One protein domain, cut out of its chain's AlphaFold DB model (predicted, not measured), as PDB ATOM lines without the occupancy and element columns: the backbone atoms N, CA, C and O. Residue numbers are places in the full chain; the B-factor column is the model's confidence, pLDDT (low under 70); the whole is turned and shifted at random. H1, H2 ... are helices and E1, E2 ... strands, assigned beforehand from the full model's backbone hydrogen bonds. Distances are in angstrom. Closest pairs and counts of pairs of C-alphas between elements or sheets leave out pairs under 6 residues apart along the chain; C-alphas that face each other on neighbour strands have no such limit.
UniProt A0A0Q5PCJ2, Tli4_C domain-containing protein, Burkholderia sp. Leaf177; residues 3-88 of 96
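This is residues 3 to 88 of the 96 residues of the protein "Tli4_C domain-containing protein" of Burkholderia sp. Leaf177 (UniProt A0A0Q5PCJ2). A twisted sheet of four long strands forms a wall, with one helix, H1, along one face and the loops of residues 39 to 49 and 57 to 74 at opposite ends. The printed part has 86 residues, with E1, E2, E3, E4 and H1 in chain order; the sheet E1 - E2 - E3 - E4 is antiparallel, the class mixed. It is loose, radius of gyration of the C-alphas 15.0 A, spanning 46 by 24 by 20 A.

Start at E1, residues 3 to 11, which bends by 51 degrees at residue 8 and forms a hairpin with E2, residues 14 to 24; N 7 and O 18 are 3.0 A apart, within hydrogen-bond range. E2 and E3, residues 30 to 38, form the next hairpin, with N 19 and O 35 at 2.8 A. E3 and E4, residues 50 to 56, follow, a hairpin with N 34 and O 54 at 2.9 A, completing a meander, each strand the antiparallel neighbour of the one before. H1, residues 75 to 86, is on the sheet in two layers, helix on one face, at a height of 9.0 A; its closest C-alphas to E3 are Lys 75 and Tyr 32, 7.4 A. Every O i to N i+4 pair in H1 is within range.

Find C-alpha 3 at (-2.174, 9.221, 40.423), where E1 begins, 23.5 A long; E2 runs 30.9 A, E3 27.3 A, E4 20.4 A, and H1 16.1 A to C-alpha 86 at (13.388, 15.691, 29.925).

The C-alphas of Leu 46 and Asn 66 are farthest apart, 45.6 A. The printed part has no cut; the links E3 to E4 and E4 to H1 are long. Residues 3 to 5 are under pLDDT 70.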
ATOM      1  N   ALA A   3      -2.590   9.281  41.827       53.81
ATOM      2  CA  ALA A   3      -2.174   9.221  40.423       53.81
ATOM      3  C   ALA A   3      -0.653   9.234  40.184       53.81
ATOM      4  O   ALA A   3      -0.057  10.289  39.987       53.81
ATOM      5  N   ALA A   4      -0.060   8.041  40.133       59.72
ATOM      6  CA  ALA A   4       1.228   7.820  39.489       59.72
ATOM      7  C   ALA A   4       0.970   7.408  38.035       59.72
ATOM      8  O   ALA A   4       0.172   6.504  37.781       59.72
ATOM      9  N   ARG A   5       1.609   8.080  37.080       66.75
ATOM     10  CA  ARG A   5       1.718   7.581  35.704       66.75
ATOM     11  C   ARG A   5       3.139   7.092  35.501       66.75
ATOM     12  O   ARG A   5       4.052   7.818  35.878       66.75
ATOM     13  N   SER A   6       3.291   5.890  34.953       74.31
ATOM     14  CA  SER A   6       4.589   5.329  34.590       74.31
ATOM     15  C   SER A   6       4.642   5.096  33.087       74.31
ATOM     16  O   SER A   6       3.681   4.566  32.522       74.31
ATOM     17  N   PHE A   7       5.729   5.524  32.449       79.56
ATOM     18  CA  PHE A   7       5.926   5.407  31.008       79.56
ATOM     19  C   PHE A   7       7.355   4.971  30.699       79.56
ATOM     20  O   PHE A   7       8.293   5.489  31.294       79.56
ATOM     21  N   ALA A   8       7.509   4.087  29.714       78.75
ATOM     22  CA  ALA A   8       8.795   3.881  29.063       78.75
ATOM     23  C   ALA A   8       8.984   4.965  27.992       78.75
ATOM     24  O   ALA A   8       8.097   5.191  27.162       78.75
ATOM     25  N   ILE A   9      10.133   5.632  28.004       81.88
ATOM     26  CA  ILE A   9      10.496   6.708  27.084       81.88
ATOM     27  C   ILE A   9      11.802   6.343  26.383       81.88
ATOM     28  O   ILE A   9      12.758   5.886  27.008       81.88
ATOM     29  N   ASP A  10      11.844   6.579  25.075       80.06
ATOM     30  CA  ASP A  10      13.082   6.543  24.302       80.06
ATOM     31  C   ASP A  10      13.704   7.947  24.280       80.06
ATOM     32  O   ASP A  10      13.178   8.872  23.654       80.06
ATOM     33  N   LEU A  11      14.795   8.123  25.021       79.88
ATOM     34  CA  LEU A  11      15.593   9.342  25.050       79.88
ATOM     35  C   LEU A  11      16.812   9.155  24.156       79.88
ATOM     36  O   LEU A  11      17.792   8.597  24.625       79.88
ATOM     37  N   GLN A  12      16.762   9.610  22.898       75.31
ATOM     38  CA  GLN A  12      17.890   9.665  21.942       75.31
ATOM     39  C   GLN A  12      19.093   8.760  22.312       75.31
ATOM     40  O   GLN A  12      20.153   9.283  22.650       75.31
ATOM     41  N   SER A  13      18.905   7.429  22.234       76.00
ATOM     42  CA  SER A  13      19.861   6.350  22.583       76.00
ATOM     43  C   SER A  13      19.836   5.774  24.012       76.00
ATOM     44  O   SER A  13      20.723   4.993  24.357       76.00
ATOM     45  N   MET A  14      18.855   6.113  24.844       81.56
ATOM     46  CA  MET A  14      18.683   5.610  26.209       81.56
ATOM     47  C   MET A  14      17.223   5.220  26.436       81.56
ATOM     48  O   MET A  14      16.314   6.016  26.205       81.56
ATOM     49  N   LYS A  15      16.994   4.003  26.931       84.12
ATOM     50  CA  LYS A  15      15.672   3.605  27.424       84.12
ATOM     51  C   LYS A  15      15.530   4.093  28.857       84.12
ATOM     52  O   LYS A  15      16.367   3.748  29.693       84.12
ATOM     53  N   ALA A  16      14.494   4.880  29.105       90.19
ATOM     54  CA  ALA A  16      14.220   5.453  30.407       90.19
ATOM     55  C   ALA A  16      12.811   5.105  30.885       90.19
ATOM     56  O   ALA A  16      11.880   5.045  30.084       90.19
ATOM     57  N   ASP A  17      12.667   4.924  32.188       93.06
ATOM     58  CA  ASP A  17      11.380   4.849  32.863       93.06
ATOM     59  C   ASP A  17      11.085   6.209  33.501       93.06
ATOM     60  O   ASP A  17      11.960   6.833  34.098       93.06
ATOM     61  N   GLU A  18       9.854   6.687  33.353       93.81
ATOM     62  CA  GLU A  18       9.379   7.951  33.914       93.81
ATOM     63  C   GLU A  18       8.237   7.701  34.889       93.81
ATOM     64  O   GLU A  18       7.362   6.875  34.626       93.81
ATOM     65  N   TRP A  19       8.208   8.466  35.981       94.75
ATOM     66  CA  TRP A  19       7.117   8.497  36.946       94.75
ATOM     67  C   TRP A  19       6.672   9.926  37.214       94.75
ATOM     68  O   TRP A  19       7.471  10.762  37.621       94.75
ATOM     69  N   LEU A  20       5.373  10.193  37.060       94.19
ATOM     70  CA  LEU A  20       4.765  11.477  37.414       94.19
ATOM     71  C   LEU A  20       3.771  11.284  38.557       94.19
ATOM     72  O   LEU A  20       2.719  10.667  38.361       94.19
ATOM     73  N   VAL A  21       4.088  11.817  39.739       92.25
ATOM     74  CA  VAL A  21       3.289  11.653  40.961       92.25
ATOM     75  C   VAL A  21       2.806  13.008  41.477       92.25
ATOM     76  O   VAL A  21       3.520  14.007  41.426       92.25
ATOM     77  N   SER A  22       1.581  13.045  42.007       90.75
ATOM     78  CA  SER A  22       1.025  14.210  42.710       90.75
ATOM     79  C   SER A  22       0.595  13.851  44.132       90.75
ATOM     80  O   SER A  22       0.063  12.767  44.386       90.75
ATOM     81  N   GLY A  23       0.797  14.755  45.086       88.00
ATOM     82  CA  GLY A  23       0.423  14.499  46.474       88.00
ATOM     83  C   GLY A  23       0.987  15.515  47.451       88.00
ATOM     84  O   GLY A  23       1.548  16.530  47.053       88.00
ATOM     85  N   LYS A  24       0.830  15.242  48.750       87.69
ATOM     86  CA  LYS A  24       1.534  16.010  49.781       87.69
ATOM     87  C   LYS A  24       3.026  15.681  49.719       87.69
ATOM     88  O   LYS A  24       3.378  14.507  49.792       87.69
ATOM     89  N   THR A  25       3.856  16.707  49.586       83.50
ATOM     90  CA  THR A  25       5.323  16.622  49.604       83.50
ATOM     91  C   THR A  25       5.847  16.463  51.035       83.50
ATOM     92  O   THR A  25       5.070  16.535  51.996       83.50
ATOM     93  N   GLY A  26       7.165  16.292  51.201       78.69
ATOM     94  CA  GLY A  26       7.806  16.272  52.525       78.69
ATOM     95  C   GLY A  26       7.575  17.568  53.312       78.69
ATOM     96  O   GLY A  26       7.424  17.550  54.532       78.69
ATOM     97  N   ALA A  27       7.418  18.686  52.602       82.12
ATOM     98  CA  ALA A  27       7.031  19.985  53.149       82.12
ATOM     99  C   ALA A  27       5.558  20.089  53.601       82.12
ATOM    100  O   ALA A  27       5.157  21.120  54.149       82.12
ATOM    101  N   GLY A  28       4.732  19.063  53.374       83.75
ATOM    102  CA  GLY A  28       3.306  19.060  53.715       83.75
ATOM    103  C   GLY A  28       2.426  19.893  52.775       83.75
ATOM    104  O   GLY A  28       1.214  19.979  52.997       83.75
ATOM    105  N   LEU A  29       3.005  20.478  51.723       88.19
ATOM    106  CA  LEU A  29       2.279  21.174  50.664       88.19
ATOM    107  C   LEU A  29       1.811  20.176  49.608       88.19
ATOM    108  O   LEU A  29       2.470  19.174  49.352       88.19
ATOM    109  N   PHE A  30       0.666  20.441  48.981       90.25
ATOM    110  CA  PHE A  30       0.291  19.676  47.795       90.25
ATOM    111  C   PHE A  30       1.194  20.091  46.628       90.25
ATOM    112  O   PHE A  30       1.331  21.282  46.345       90.25
ATOM    113  N   GLY A  31       1.794  19.109  45.969       93.38
ATOM    114  CA  GLY A  31       2.812  19.307  44.952       93.38
ATOM    115  C   GLY A  31       2.980  18.095  44.042       93.38
ATOM    116  O   GLY A  31       2.097  17.233  43.951       93.38
ATOM    117  N   TYR A  32       4.116  18.057  43.350       93.06
ATOM    118  CA  TYR A  32       4.412  17.078  42.306       93.06
ATOM    119  C   TYR A  32       5.837  16.557  42.461       93.06
ATOM    120  O   TYR A  32       6.736  17.335  42.774       93.06
ATOM    121  N   VAL A  33       6.030  15.259  42.240       92.56
ATOM    122  CA  VAL A  33       7.348  14.616  42.210       92.56
ATOM    123  C   VAL A  33       7.431  13.822  40.924       92.56
ATOM    124  O   VAL A  33       6.635  12.898  40.722       92.56
ATOM    125  N   PHE A  34       8.347  14.226  40.052       94.56
ATOM    126  CA  PHE A  34       8.598  13.596  38.766       94.56
ATOM    127  C   PHE A  34      10.008  13.024  38.751       94.56
ATOM    128  O   PHE A  34      10.936  13.688  39.207       94.56
ATOM    129  N   ALA A  35      10.144  11.811  38.233       95.12
ATOM    130  CA  ALA A  35      11.413  11.109  38.136       95.12
ATOM    131  C   ALA A  35      11.549  10.491  36.745       95.12
ATOM    132  O   ALA A  35      10.559  10.033  36.169       95.12
ATOM    133  N   LEU A  36      12.770  10.481  36.222       95.06
ATOM    134  CA  LEU A  36      13.157   9.760  35.019       95.06
ATOM    135  C   LEU A  36      14.477   9.062  35.286       95.06
ATOM    136  O   LEU A  36      15.458   9.720  35.618       95.06
ATOM    137  N   GLU A  37      14.514   7.755  35.075       94.44
ATOM    138  CA  GLU A  37      15.719   6.955  35.255       94.44
ATOM    139  C   GLU A  37      16.036   6.171  33.987       94.44
ATOM    140  O   GLU A  37      15.148   5.593  33.367       94.44
ATOM    141  N   ALA A  38      17.311   6.113  33.609       92.12
ATOM    142  CA  ALA A  38      17.788   5.319  32.483       92.12
ATOM    143  C   ALA A  38      18.914   4.379  32.911       92.12
ATOM    144  O   ALA A  38      19.707   4.681  33.806       92.12
ATOM    145  N   ASN A  39      19.004   3.235  32.229       89.75
ATOM    146  CA  ASN A  39      20.034   2.215  32.445       89.75
ATOM    147  C   ASN A  39      20.102   1.674  33.891       89.75
ATOM    148  O   ASN A  39      21.159   1.230  34.340       89.75
ATOM    149  N   THR A  40      18.978   1.671  34.615       88.56
ATOM    150  CA  THR A  40      18.857   1.208  36.015       88.56
ATOM    151  C   THR A  40      19.431  -0.193  36.237       88.56
ATOM    152  O   THR A  40      20.123  -0.435  37.222       88.56
ATOM    153  N   THR A  41      19.197  -1.111  35.296       88.12
ATOM    154  CA  THR A  41      19.672  -2.507  35.355       88.12
ATOM    155  C   THR A  41      20.739  -2.844  34.310       88.12
ATOM    156  O   THR A  41      21.257  -3.957  34.294       88.12
ATOM    157  N   THR A  42      21.079  -1.894  33.433       87.81
ATOM    158  CA  THR A  42      21.954  -2.098  32.261       87.81
ATOM    159  C   THR A  42      23.147  -1.139  32.223       87.81
ATOM    160  O   THR A  42      23.821  -1.035  31.198       87.81
ATOM    161  N   SER A  43      23.424  -0.450  33.332       89.31
ATOM    162  CA  SER A  43      24.499   0.538  33.445       89.31
ATOM    163  C   SER A  43      25.867  -0.034  33.052       89.31
ATOM    164  O   SER A  43      26.306  -1.069  33.555       89.31
ATOM    165  N   THR A  44      26.567   0.673  32.168       88.62
ATOM    166  CA  THR A  44      27.951   0.394  31.762       88.62
ATOM    167  C   THR A  44      28.732   1.699  31.612       88.62
ATOM    168  O   THR A  44      28.165   2.786  31.676       88.62
ATOM    169  N   ARG A  45      30.038   1.619  31.325       85.38
ATOM    170  CA  ARG A  45      30.845   2.809  31.008       85.38
ATOM    171  C   ARG A  45      30.298   3.611  29.815       85.38
ATOM    172  O   ARG A  45      30.389   4.830  29.833       85.38
ATOM    173  N   LEU A  46      29.752   2.935  28.801       85.12
ATOM    174  CA  LEU A  46      29.224   3.572  27.583       85.12
ATOM    175  C   LEU A  46      27.737   3.947  27.692       85.12
ATOM    176  O   LEU A  46      27.220   4.658  26.836       85.12
ATOM    177  N   ALA A  47      27.054   3.467  28.731       86.62
ATOM    178  CA  ALA A  47      25.649   3.733  29.010       86.62
ATOM    179  C   ALA A  47      25.464   3.835  30.531       86.62
ATOM    180  O   ALA A  47      24.991   2.881  31.150       86.62
ATOM    181  N   PRO A  48      25.918   4.929  31.167       88.31
ATOM    182  CA  PRO A  48      25.866   5.047  32.617       88.31
ATOM    183  C   PRO A  48      24.426   5.143  33.113       88.31
ATOM    184  O   PRO A  48      23.522   5.567  32.385       88.31
ATOM    185  N   PHE A  49      24.230   4.793  34.382       91.56
ATOM    186  CA  PHE A  49      23.015   5.146  35.104       91.56
ATOM    187  C   PHE A  49      22.803   6.665  35.072       91.56
ATOM    188  O   PHE A  49      23.738   7.443  35.278       91.56
ATOM    189  N   PHE A  50      21.562   7.065  34.831       90.81
ATOM    190  CA  PHE A  50      21.144   8.456  34.801       90.81
ATOM    191  C   PHE A  50      19.821   8.597  35.550       90.81
ATOM    192  O   PHE A  50      18.914   7.800  35.317       90.81
ATOM    193  N   SER A  51      19.713   9.629  36.391       94.50
ATOM    194  CA  SER A  51      18.456  10.062  37.005       94.50
ATOM    195  C   SER A  51      18.253  11.556  36.784       94.50
ATOM    196  O   SER A  51      19.202  12.341  36.887       94.50
ATOM    197  N   LEU A  52      17.012  11.942  36.508       95.56
ATOM    198  CA  LEU A  52      16.524  13.310  36.582       95.56
ATOM    199  C   LEU A  52      15.323  13.334  37.522       95.56
ATOM    200  O   LEU A  52      14.346  12.626  37.292       95.56
ATOM    201  N   ASP A  53      15.365  14.215  38.513       94.88
ATOM    202  CA  ASP A  53      14.301  14.382  39.496       94.88
ATOM    203  C   ASP A  53      13.814  15.832  39.513       94.88
ATOM    204  O   ASP A  53      14.604  16.779  39.452       94.88
ATOM    205  N   MET A  54      12.500  16.022  39.628       94.06
ATOM    206  CA  MET A  54      11.890  17.327  39.849       94.06
ATOM    207  C   MET A  54      10.842  17.252  40.955       94.06
ATOM    208  O   MET A  54       9.839  16.548  40.843       94.06
ATOM    209  N   SER A  55      11.036  18.078  41.982       91.81
ATOM    210  CA  SER A  55      10.104  18.233  43.097       91.81
ATOM    211  C   SER A  55       9.518  19.639  43.114       91.81
ATOM    212  O   SER A  55      10.231  20.639  43.180       91.81
ATOM    213  N   VAL A  56       8.191  19.727  43.088       91.88
ATOM    214  CA  VAL A  56       7.439  20.982  43.132       91.88
ATOM    215  C   VAL A  56       6.660  21.051  44.436       91.88
ATOM    216  O   VAL A  56       5.881  20.153  44.741       91.88
ATOM    217  N   GLY A  57       6.817  22.154  45.173       88.69
ATOM    218  CA  GLY A  57       6.170  22.338  46.476       88.69
ATOM    219  C   GLY A  57       6.910  21.647  47.623       88.69
ATOM    220  O   GLY A  57       6.300  21.366  48.649       88.69
ATOM    221  N   ASP A  58       8.201  21.356  47.457       84.69
ATOM    222  CA  ASP A  58       9.018  20.680  48.475       84.69
ATOM    223  C   ASP A  58       9.686  21.640  49.480       84.69
ATOM    224  O   ASP A  58      10.215  21.222  50.503       84.69
ATOM    225  N   ALA A  59       9.590  22.953  49.240       81.38
ATOM    226  CA  ALA A  59       9.952  23.986  50.205       81.38
ATOM    227  C   ALA A  59       8.699  24.511  50.926       81.38
ATOM    228  O   ALA A  59       7.724  24.901  50.284       81.38
ATOM    229  N   ASN A  60       8.731  24.572  52.262       80.31
ATOM    230  CA  ASN A  60       7.668  25.179  53.079       80.31
ATOM    231  C   ASN A  60       8.007  26.594  53.581       80.31
ATOM    232  O   ASN A  60       7.156  27.236  54.204       80.31
ATOM    233  N   LYS A  61       9.224  27.079  53.315       87.00
ATOM    234  CA  LYS A  61       9.691  28.432  53.633       87.00
ATOM    235  C   LYS A  61      10.539  28.996  52.494       87.00
ATOM    236  O   LYS A  61      11.220  28.232  51.814       87.00
ATOM    237  N   ASP A  62      10.486  30.308  52.291       86.00
ATOM    238  CA  ASP A  62      11.384  31.020  51.373       86.00
ATOM    239  C   ASP A  62      12.755  31.312  52.021       86.00
ATOM    240  O   ASP A  62      13.000  30.975  53.183       86.00
ATOM    241  N   SER A  63      13.661  31.955  51.276       86.12
ATOM    242  CA  SER A  63      15.002  32.331  51.760       86.12
ATOM    243  C   SER A  63      14.991  33.322  52.929       86.12
ATOM    244  O   SER A  63      15.994  33.457  53.624       86.12
ATOM    245  N   SER A  64      13.875  34.017  53.150       90.94
ATOM    246  CA  SER A  64      13.664  34.941  54.266       90.94
ATOM    247  C   SER A  64      12.949  34.272  55.450       90.94
ATOM    248  O   SER A  64      12.717  34.915  56.471       90.94
ATOM    249  N   GLY A  65      12.619  32.981  55.343       87.62
ATOM    250  CA  GLY A  65      11.933  32.204  56.370       87.62
ATOM    251  C   GLY A  65      10.407  32.335  56.362       87.62
ATOM    252  O   GLY A  65       9.755  31.735  57.224       87.62
ATOM    253  N   ASN A  66       9.818  33.065  55.408       89.19
ATOM    254  CA  ASN A  66       8.366  33.210  55.310       89.19
ATOM    255  C   ASN A  66       7.734  31.907  54.836       89.19
ATOM    256  O   ASN A  66       8.256  31.232  53.952       89.19
ATOM    257  N   LYS A  67       6.574  31.566  55.400       88.62
ATOM    258  CA  LYS A  67       5.858  30.339  55.049       88.62
ATOM    259  C   LYS A  67       5.378  30.378  53.597       88.62
ATOM    260  O   LYS A  67       4.628  31.270  53.206       88.62
ATOM    261  N   ILE A  68       5.715  29.340  52.842       88.94
ATOM    262  CA  ILE A  68       5.168  29.094  51.509       88.94
ATOM    263  C   ILE A  68       3.823  28.381  51.676       88.94
ATOM    264  O   ILE A  68       3.735  27.328  52.308       88.94
ATOM    265  N   GLY A  69       2.753  28.980  51.149       86.88
ATOM    266  CA  GLY A  69       1.387  28.456  51.283       86.88
ATOM    267  C   GLY A  69       0.941  27.520  50.158       86.88
ATOM    268  O   GLY A  69      -0.052  26.813  50.317       86.88
ATOM    269  N   LYS A  70       1.640  27.520  49.017       87.94
ATOM    270  CA  LYS A  70       1.294  26.722  47.834       87.94
ATOM    271  C   LYS A  70       2.524  26.426  46.980       87.94
ATOM    272  O   LYS A  70       3.492  27.180  47.014       87.94
ATOM    273  N   ALA A  71       2.446  25.362  46.188       88.56
ATOM    274  CA  ALA A  71       3.415  25.071  45.141       88.56
ATOM    275  C   ALA A  71       3.532  26.221  44.123       88.56
ATOM    276  O   ALA A  71       2.543  26.892  43.814       88.56
ATOM    277  N   SER A  72       4.737  26.407  43.577       88.81
ATOM    278  CA  SER A  72       5.030  27.437  42.571       88.81
ATOM    279  C   SER A  72       4.377  27.170  41.216       88.81
ATOM    280  O   SER A  72       4.126  28.113  40.477       88.81
ATOM    281  N   PHE A  73       4.088  25.903  40.904       92.38
ATOM    282  CA  PHE A  73       3.482  25.493  39.642       92.38
ATOM    283  C   PHE A  73       2.143  24.798  39.863       92.38
ATOM    284  O   PHE A  73       1.943  24.057  40.830       92.38
ATOM    285  N   THR A  74       1.235  24.994  38.915       92.69
ATOM    286  CA  THR A  74       0.103  24.100  38.684       92.69
ATOM    287  C   THR A  74       0.585  22.762  38.110       92.69
ATOM    288  O   THR A  74       1.726  22.621  37.670       92.69
ATOM    289  N   LYS A  75      -0.300  21.759  38.065       91.12
ATOM    290  CA  LYS A  75       0.017  20.456  37.461       91.12
ATOM    291  C   LYS A  75       0.435  20.594  35.995       91.12
ATOM    292  O   LYS A  75       1.380  19.940  35.575       91.12
ATOM    293  N   GLY A  76      -0.287  21.416  35.232       93.38
ATOM    294  CA  GLY A  76      -0.019  21.617  33.808       93.38
ATOM    295  C   GLY A  76       1.346  22.254  33.571       93.38
ATOM    296  O   GLY A  76       2.106  21.757  32.751       93.38
ATOM    297  N   GLU A  77       1.686  23.290  34.339       96.19
ATOM    298  CA  GLU A  77       2.990  23.961  34.250       96.19
ATOM    299  C   GLU A  77       4.138  23.044  34.673       96.19
ATOM    300  O   GLU A  77       5.168  23.018  34.006       96.19
ATOM    301  N   ALA A  78       3.952  22.251  35.735       95.06
ATOM    302  CA  ALA A  78       4.950  21.277  36.158       95.06
ATOM    303  C   ALA A  78       5.218  20.251  35.047       95.06
ATOM    304  O   ALA A  78       6.370  20.010  34.703       95.06
ATOM    305  N   VAL A  79       4.168  19.668  34.453       94.50
ATOM    306  CA  VAL A  79       4.317  18.699  33.351       94.50
ATOM    307  C   VAL A  79       4.952  19.354  32.123       94.50
ATOM    308  O   VAL A  79       5.860  18.779  31.536       94.50
ATOM    309  N   ALA A  80       4.538  20.572  31.770       95.75
ATOM    310  CA  ALA A  80       5.097  21.286  30.626       95.75
ATOM    311  C   ALA A  80       6.595  21.584  30.798       95.75
ATOM    312  O   ALA A  80       7.368  21.378  29.864       95.75
ATOM    313  N   LEU A  81       7.020  22.036  31.984       96.25
ATOM    314  CA  LEU A  81       8.434  22.263  32.291       96.25
ATOM    315  C   LEU A  81       9.229  20.957  32.241       96.25
ATOM    316  O   LEU A  81      10.319  20.911  31.675       96.25
ATOM    317  N   TRP A  82       8.667  19.904  32.826       95.69
ATOM    318  CA  TRP A  82       9.268  18.586  32.823       95.69
ATOM    319  C   TRP A  82       9.506  18.068  31.410       95.69
ATOM    320  O   TRP A  82      10.645  17.761  31.080       95.69
ATOM    321  N   ASP A  83       8.479  18.056  30.556       93.88
ATOM    322  CA  ASP A  83       8.614  17.628  29.163       93.88
ATOM    323  C   ASP A  83       9.584  18.529  28.382       93.88
ATOM    324  O   ASP A  83      10.383  18.038  27.586       93.88
ATOM    325  N   ALA A  84       9.585  19.845  28.624       95.62
ATOM    326  CA  ALA A  84      10.518  20.754  27.958       95.62
ATOM    327  C   ALA A  84      11.993  20.439  28.272       95.62
ATOM    328  O   ALA A  84      12.857  20.678  27.430       95.62
ATOM    329  N   ILE A  85      12.289  19.901  29.460       94.62
ATOM    330  CA  ILE A  85      13.648  19.531  29.876       94.62
ATOM    331  C   ILE A  85      13.945  18.074  29.517       94.62
ATOM    332  O   ILE A  85      14.901  17.805  28.785       94.62
ATOM    333  N   SER A  86      13.131  17.133  30.001       93.38
ATOM    334  CA  SER A  86      13.388  15.691  29.925       93.38
ATOM    335  C   SER A  86      13.523  15.207  28.481       93.38
ATOM    336  O   SER A  86      14.397  14.397  28.180       93.38
ATOM    337  N   ARG A  87      12.750  15.780  27.550       91.50
ATOM    338  CA  ARG A  87      12.777  15.418  26.121       91.50
ATOM    339  C   ARG A  87      14.008  15.924  25.371       91.50
ATOM    340  O   ARG A  87      14.230  15.522  24.232       91.50
ATOM    341  N   THR A  88      14.800  16.804  25.979       91.50
ATOM    342  CA  THR A  88      16.038  17.334  25.381       91.50
ATOM    343  C   THR A  88      17.290  16.609  25.866       91.50
ATOM    344  O   THR A  88      18.384  16.854  25.349       91.50
TER     345      THR A  88